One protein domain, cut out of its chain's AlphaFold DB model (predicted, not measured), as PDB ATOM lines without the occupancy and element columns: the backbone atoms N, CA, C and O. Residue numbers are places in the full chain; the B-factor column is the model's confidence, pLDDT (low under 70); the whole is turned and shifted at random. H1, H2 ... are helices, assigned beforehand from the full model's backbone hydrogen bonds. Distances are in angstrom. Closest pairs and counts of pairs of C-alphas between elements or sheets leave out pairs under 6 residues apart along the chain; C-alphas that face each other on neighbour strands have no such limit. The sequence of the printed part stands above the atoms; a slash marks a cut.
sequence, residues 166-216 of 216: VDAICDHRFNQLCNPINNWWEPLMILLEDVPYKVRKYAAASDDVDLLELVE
ATOM      1  N   VAL A 166     150.741 125.986 155.309       72.50
ATOM      2  CA  VAL A 166     151.977 126.760 155.516       72.50
ATOM      3  C   VAL A 166     152.492 126.472 156.919       72.50
ATOM      4  O   VAL A 166     151.712 126.605 157.857       72.50
ATOM      5  N   ASP A 167     153.761 126.095 157.096       73.62
ATOM      6  CA  ASP A 167     154.349 125.835 158.420       73.62
ATOM      7  C   ASP A 167     154.888 127.118 159.076       73.62
ATOM      8  O   ASP A 167     154.442 127.506 160.160       73.62
ATOM      9  N   ALA A 168     155.746 127.847 158.363       77.69
ATOM     10  CA  ALA A 168     156.280 129.139 158.775       77.69
ATOM     11  C   ALA A 168     156.578 130.023 157.556       77.69
ATOM     12  O   ALA A 168     156.846 129.517 156.466       77.69
ATOM     13  N   ILE A 169     156.545 131.340 157.758       82.00
ATOM     14  CA  ILE A 169     157.054 132.322 156.796       82.00
ATOM     15  C   ILE A 169     158.518 132.561 157.152       82.00
ATOM     16  O   ILE A 169     158.826 132.853 158.307       82.00
ATOM     17  N   CYS A 170     159.408 132.366 156.184       78.00
ATOM     18  CA  CYS A 170     160.851 132.412 156.421       78.00
ATOM     19  C   CYS A 170     161.455 133.791 156.162       78.00
ATOM     20  O   CYS A 170     162.416 134.156 156.829       78.00
ATOM     21  N   ASP A 171     160.934 134.519 155.174       76.25
ATOM     22  CA  ASP A 171     161.493 135.799 154.747       76.25
ATOM     23  C   ASP A 171     160.426 136.652 154.046       76.25
ATOM     24  O   ASP A 171     159.405 136.133 153.580       76.25
ATOM     25  N   HIS A 172     160.659 137.960 153.963       81.62
ATOM     26  CA  HIS A 172     159.797 138.903 153.259       81.62
ATOM     27  C   HIS A 172     160.625 139.960 152.525       81.62
ATOM     28  O   HIS A 172     161.722 140.324 152.935       81.62
ATOM     29  N   ARG A 173     160.094 140.477 151.413       78.94
ATOM     30  CA  ARG A 173     160.751 141.536 150.645       78.94
ATOM     31  C   ARG A 173     159.733 142.511 150.081       78.94
ATOM     32  O   ARG A 173     158.784 142.110 149.413       78.94
ATOM     33  N   PHE A 174     160.019 143.799 150.228       75.12
ATOM     34  CA  PHE A 174     159.313 144.853 149.510       75.12
ATOM     35  C   PHE A 174     159.855 144.959 148.085       75.12
ATOM     36  O   PHE A 174     161.039 145.230 147.864       75.12
ATOM     37  N   ASN A 175     159.000 144.714 147.092       69.19
ATOM     38  CA  ASN A 175     159.359 144.880 145.691       69.19
ATOM     39  C   ASN A 175     158.446 145.922 145.036       69.19
ATOM     40  O   ASN A 175     157.243 145.712 144.924       69.19
ATOM     41  N   GLN A 176     159.026 147.034 144.577       59.56
ATOM     42  CA  GLN A 176     158.292 148.092 143.873       59.56
ATOM     43  C   GLN A 176     157.883 147.690 142.443       59.56
ATOM     44  O   GLN A 176     156.988 148.305 141.873       59.56
ATOM     45  N   LEU A 177     158.515 146.666 141.853       56.72
ATOM     46  CA  LEU A 177     158.234 146.196 140.493       56.72
ATOM     47  C   LEU A 177     158.159 144.668 140.483       56.72
ATOM     48  O   LEU A 177     159.170 143.965 140.408       56.72
ATOM     49  N   CYS A 178     156.941 144.143 140.592       52.91
ATOM     50  CA  CYS A 178     156.681 142.711 140.537       52.91
ATOM     51  C   CYS A 178     156.980 142.199 139.118       52.91
ATOM     52  O   CYS A 178     156.184 142.403 138.204       52.91
ATOM     53  N   ASN A 179     158.142 141.575 138.903       55.38
ATOM     54  CA  ASN A 179     158.417 140.866 137.656       55.38
ATOM     55  C   ASN A 179     157.709 139.501 137.722       55.38
ATOM     56  O   ASN A 179     158.140 138.657 138.509       55.38
ATOM     57  N   PRO A 180     156.692 139.230 136.883       54.12
ATOM     58  CA  PRO A 180     155.874 138.012 136.953       54.12
ATOM     59  C   PRO A 180     156.601 136.733 136.489       54.12
ATOM     60  O   PRO A 180     155.975 135.704 136.268       54.12
ATOM     61  N   ILE A 181     157.920 136.793 136.281       51.62
ATOM     62  CA  ILE A 181     158.708 135.697 135.702       51.62
ATOM     63  C   ILE A 181     159.246 134.748 136.792       51.62
ATOM     64  O   ILE A 181     159.454 133.571 136.517       51.62
ATOM     65  N   ASN A 182     159.416 135.215 138.037       49.06
ATOM     66  CA  ASN A 182     159.884 134.397 139.164       49.06
ATOM     67  C   ASN A 182     158.747 134.182 140.180       49.06
ATOM     68  O   ASN A 182     158.709 134.819 141.229       49.06
ATOM     69  N   ASN A 183     157.818 133.272 139.869       52.66
ATOM     70  CA  ASN A 183     156.657 132.903 140.702       52.66
ATOM     71  C   ASN A 183     157.019 132.083 141.962       52.66
ATOM     72  O   ASN A 183     156.328 131.135 142.313       52.66
ATOM     73  N   TRP A 184     158.134 132.392 142.628       58.31
ATOM     74  CA  TRP A 184     158.541 131.721 143.875       58.31
ATOM     75  C   TRP A 184     158.145 132.525 145.125       58.31
ATOM     76  O   TRP A 184     158.454 132.118 146.238       58.31
ATOM     77  N   TRP A 185     157.475 133.668 144.937       66.44
ATOM     78  CA  TRP A 185     157.029 134.572 145.997       66.44
ATOM     79  C   TRP A 185     155.551 134.904 145.807       66.44
ATOM     80  O   TRP A 185     155.143 135.283 144.708       66.44
ATOM     81  N   GLU A 186     154.764 134.784 146.875       72.50
ATOM     82  CA  GLU A 186     153.333 135.093 146.867       72.50
ATOM     83  C   GLU A 186     153.055 136.501 147.425       72.50
ATOM     84  O   GLU A 186     153.716 136.935 148.374       72.50
ATOM     85  N   PRO A 187     152.091 137.249 146.854       81.25
ATOM     86  CA  PRO A 187     151.688 138.549 147.379       81.25
ATOM     87  C   PRO A 187     151.129 138.464 148.805       81.25
ATOM     88  O   PRO A 187     150.324 137.587 149.114       81.25
ATOM     89  N   LEU A 188     151.459 139.459 149.637       80.94
ATOM     90  CA  LEU A 188     150.995 139.555 151.028       80.94
ATOM     91  C   LEU A 188     149.467 139.453 151.164       80.94
ATOM     92  O   LEU A 188     148.982 138.813 152.088       80.94
ATOM     93  N   MET A 189     148.715 140.045 150.233       78.75
ATOM     94  CA  MET A 189     147.247 140.016 150.258       78.75
ATOM     95  C   MET A 189     146.680 138.597 150.129       78.75
ATOM     96  O   MET A 189     145.711 138.275 150.805       78.75
ATOM     97  N   ILE A 190     147.309 137.745 149.313       80.62
ATOM     98  CA  ILE A 190     146.894 136.346 149.137       80.62
ATOM     99  C   ILE A 190     147.237 135.550 150.402       80.62
ATOM    100  O   ILE A 190     146.388 134.866 150.961       80.62
ATOM    101  N   LEU A 191     148.448 135.735 150.940       82.44
ATOM    102  CA  LEU A 191     148.872 135.066 152.174       82.44
ATOM    103  C   LEU A 191     148.037 135.469 153.401       82.44
ATOM    104  O   LEU A 191     147.849 134.655 154.307       82.44
ATOM    105  N   LEU A 192     147.544 136.711 153.454       82.75
ATOM    106  CA  LEU A 192     146.668 137.183 154.528       82.75
ATOM    107  C   LEU A 192     145.261 136.572 154.428       82.75
ATOM    108  O   LEU A 192     144.641 136.327 155.462       82.75
ATOM    109  N   GLU A 193     144.774 136.301 153.214       83.25
ATOM    110  CA  GLU A 193     143.515 135.585 152.986       83.25
ATOM    111  C   GLU A 193     143.648 134.098 153.354       83.25
ATOM    112  O   GLU A 193     142.818 133.570 154.098       83.25
ATOM    113  N   ASP A 194     144.732 133.450 152.922       80.50
ATOM    114  CA  ASP A 194     144.931 132.011 153.109       80.50
ATOM    115  C   ASP A 194     145.380 131.640 154.534       80.50
ATOM    116  O   ASP A 194     144.896 130.663 155.117       80.50
ATOM    117  N   VAL A 195     146.315 132.396 155.131       84.25
ATOM    118  CA  VAL A 195     146.930 132.064 156.433       84.25
ATOM    119  C   VAL A 195     147.115 133.299 157.340       84.25
ATOM    120  O   VAL A 195     148.228 133.588 157.803       84.25
ATOM    121  N   PRO A 196     146.023 133.993 157.720       84.31
ATOM    122  CA  PRO A 196     146.083 135.274 158.437       84.31
ATOM    123  C   PRO A 196     146.838 135.194 159.766       84.31
ATOM    124  O   PRO A 196     147.581 136.100 160.142       84.31
ATOM    125  N   TYR A 197     146.677 134.083 160.493       84.44
ATOM    126  CA  TYR A 197     147.326 133.895 161.789       84.44
ATOM    127  C   TYR A 197     148.855 133.814 161.673       84.44
ATOM    128  O   TYR A 197     149.563 134.398 162.494       84.44
ATOM    129  N   LYS A 198     149.383 133.107 160.662       83.88
ATOM    130  CA  LYS A 198     150.837 132.932 160.514       83.88
ATOM    131  C   LYS A 198     151.505 134.192 159.978       83.88
ATOM    132  O   LYS A 198     152.593 134.511 160.446       83.88
ATOM    133  N   VAL A 199     150.828 134.933 159.099       84.62
ATOM    134  CA  VAL A 199     151.287 136.245 158.619       84.62
ATOM    135  C   VAL A 199     151.394 137.236 159.775       84.62
ATOM    136  O   VAL A 199     152.461 137.801 159.985       84.62
ATOM    137  N   ARG A 200     150.348 137.369 160.601       85.44
ATOM    138  CA  ARG A 200     150.370 138.241 161.791       85.44
ATOM    139  C   ARG A 200     151.440 137.844 162.797       85.44
ATOM    140  O   ARG A 200     152.143 138.701 163.318       85.44
ATOM    141  N   LYS A 201     151.588 136.543 163.056       86.00
ATOM    142  CA  LYS A 201     152.624 136.033 163.961       86.00
ATOM    143  C   LYS A 201     154.029 136.354 163.448       86.00
ATOM    144  O   LYS A 201     154.888 136.700 164.248       86.00
ATOM    145  N   TYR A 202     154.259 136.215 162.145       85.25
ATOM    146  CA  TYR A 202     155.533 136.557 161.524       85.25
ATOM    147  C   TYR A 202     155.778 138.070 161.539       85.25
ATOM    148  O   TYR A 202     156.849 138.483 161.954       85.25
ATOM    149  N   ALA A 203     154.782 138.890 161.190       83.75
ATOM    150  CA  ALA A 203     154.893 140.349 161.221       83.75
ATOM    151  C   ALA A 203     155.195 140.872 162.632       83.75
ATOM    152  O   ALA A 203     156.089 141.685 162.795       83.75
ATOM    153  N   ALA A 204     154.539 140.328 163.662       83.38
ATOM    154  CA  ALA A 204     154.813 140.672 165.059       83.38
ATOM    155  C   ALA A 204     156.191 140.197 165.564       83.38
ATOM    156  O   ALA A 204     156.678 140.701 166.572       83.38
ATOM    157  N   ALA A 205     156.785 139.194 164.913       82.38
ATOM    158  CA  ALA A 205     158.134 138.709 165.209       82.38
ATOM    159  C   ALA A 205     159.212 139.371 164.332       82.38
ATOM    160  O   ALA A 205     160.397 139.206 164.610       82.38
ATOM    161  N   SER A 206     158.806 140.072 163.274       78.88
ATOM    162  CA  SER A 206     159.671 140.860 162.408       78.88
ATOM    163  C   SER A 206     159.851 142.244 163.024       78.88
ATOM    164  O   SER A 206     158.883 142.853 163.469       78.88
ATOM    165  N   ASP A 207     161.068 142.782 163.007       74.62
ATOM    166  CA  ASP A 207     161.355 144.151 163.472       74.62
ATOM    167  C   ASP A 207     160.930 145.231 162.444       74.62
ATOM    168  O   ASP A 207     161.359 146.383 162.520       74.62
ATOM    169  N   ASP A 208     160.110 144.862 161.453       79.81
ATOM    170  CA  ASP A 208     159.689 145.725 160.348       79.81
ATOM    171  C   ASP A 208     158.315 146.354 160.627       79.81
ATOM    172  O   ASP A 208     157.275 145.688 160.604       79.81
ATOM    173  N   VAL A 209     158.332 147.658 160.911       74.88
ATOM    174  CA  VAL A 209     157.149 148.451 161.279       74.88
ATOM    175  C   VAL A 209     156.192 148.619 160.096       74.88
ATOM    176  O   VAL A 209     154.977 148.593 160.295       74.88
ATOM    177  N   ASP A 210     156.719 148.716 158.872       78.06
ATOM    178  CA  ASP A 210     155.916 148.918 157.662       78.06
ATOM    179  C   ASP A 210     155.128 147.640 157.323       78.06
ATOM    180  O   ASP A 210     153.977 147.692 156.887       78.06
ATOM    181  N   LEU A 211     155.719 146.463 157.565       78.44
ATOM    182  CA  LEU A 211     155.025 145.180 157.428       78.44
ATOM    183  C   LEU A 211     153.907 145.023 158.470       78.44
ATOM    184  O   LEU A 211     152.855 144.465 158.160       78.44
ATOM    185  N   LEU A 212     154.139 145.482 159.701       77.38
ATOM    186  CA  LEU A 212     153.183 145.355 160.799       77.38
ATOM    187  C   LEU A 212     151.941 146.228 160.568       77.38
ATOM    188  O   LEU A 212     150.826 145.746 160.758       77.38
ATOM    189  N   GLU A 213     152.121 147.448 160.054       78.25
ATOM    190  CA  GLU A 213     151.022 148.351 159.675       78.25
ATOM    191  C   GLU A 213     150.166 147.790 158.521       78.25
ATOM    192  O   GLU A 213     148.961 148.018 158.466       78.25
ATOM    193  N   LEU A 214     150.757 147.008 157.611       75.31
ATOM    194  CA  LEU A 214     150.044 146.400 156.478       75.31
ATOM    195  C   LEU A 214     149.229 145.144 156.838       75.31
ATOM    196  O   LEU A 214     148.486 144.639 155.991       75.31
ATOM    197  N   VAL A 215     149.411 144.595 158.041       75.00
ATOM    198  CA  VAL A 215     148.869 143.290 158.465       75.00
ATOM    199  C   VAL A 215     147.848 143.408 159.619       75.00
ATOM    200  O   VAL A 215     147.108 142.443 159.882       75.00
ATOM    201  N   GLU A 216     147.784 144.570 160.285       66.69
ATOM    202  CA  GLU A 216     146.698 144.967 161.206       66.69
ATOM    203  C   GLU A 216     145.358 145.167 160.477       66.69
ATOM    204  O   GLU A 216     144.362 144.563 160.953       66.69
TER     205      GLU A 216
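Overview. This is residues 166 to 216 of the 216 residues of an uncharacterized protein of Phytophthora megakarya (UniProt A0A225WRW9). Three short helices, H1, H2 and H3, follow one another at one end of the model, with H2 between the other two, and a long unnamed loop leads into them, swinging out and folding back before it enters H1. The far part of that loop, residues 179 to 184, sticks out and makes one end of the longest axis. The printed part has 51 residues with three named helices in the order H1, H2, H3 and no named strand. The class is all helix, though the helices hold 22 of the 51 printed residues, under half. The whole is compact, with a radius of gyration of the C-alphas of 11.1 A and spans of 30 by 22 by 17 A.

Along the chain. Start at C-alpha 166, at (151.977, 126.760, 155.516), and go along residues 166 to 187, a stretch of 22 residues with no named element. H1 then takes residues 188 to 194; find its first C-alpha at (150.995, 139.555, 151.028), from where it runs 9.9 A to its last. H2, the longest helix, takes residues 196 to 205 and runs 14.2 A, ending at C-alpha 205, at (158.134, 138.709, 165.209). H3 takes residues 209 to 213, runs 6.3 A, and ends at C-alpha 213, at (151.022, 148.351, 159.675).

Arrangement. Begin at H2, which touches H3; look at the C-alphas of Ala 203 and Leu 212, the closest of the two helices, 5.3 A apart. A tight link of 3 residues joins H2 to H3. Now look back to H1, which is close to H2 but not clearly touching: their closest C-alphas, those of Leu 192 and Val 199, are 6.2 A apart. These two helices run opposite ways at a steep tilt of 47 degrees, and the tight link between them has 1 residue. H1 and H3 are apart. In the backbones of H1, H2 and H3, every O i to N i+4 pair is within hydrogen-bond range.

Size, cuts and confidence. The two C-alphas farthest apart, those of Ile 181 and Ala 204, are 30.0 A from each other. From the first printed C-alpha, Val 166, to that of Glu 216, the chain's last residue, the distance is 19.8 A. The printed part has no cut. The C-alphas of residues 166 to 187 lie 6 to 19 A from the mean of all C-alphas, and residues 179 to 184 stand free. In the B-factor column you will find a mean pLDDT of 74.7 for the printed part, with residues 175 to 185 and residue 216 under 70, where the model's confidence is low.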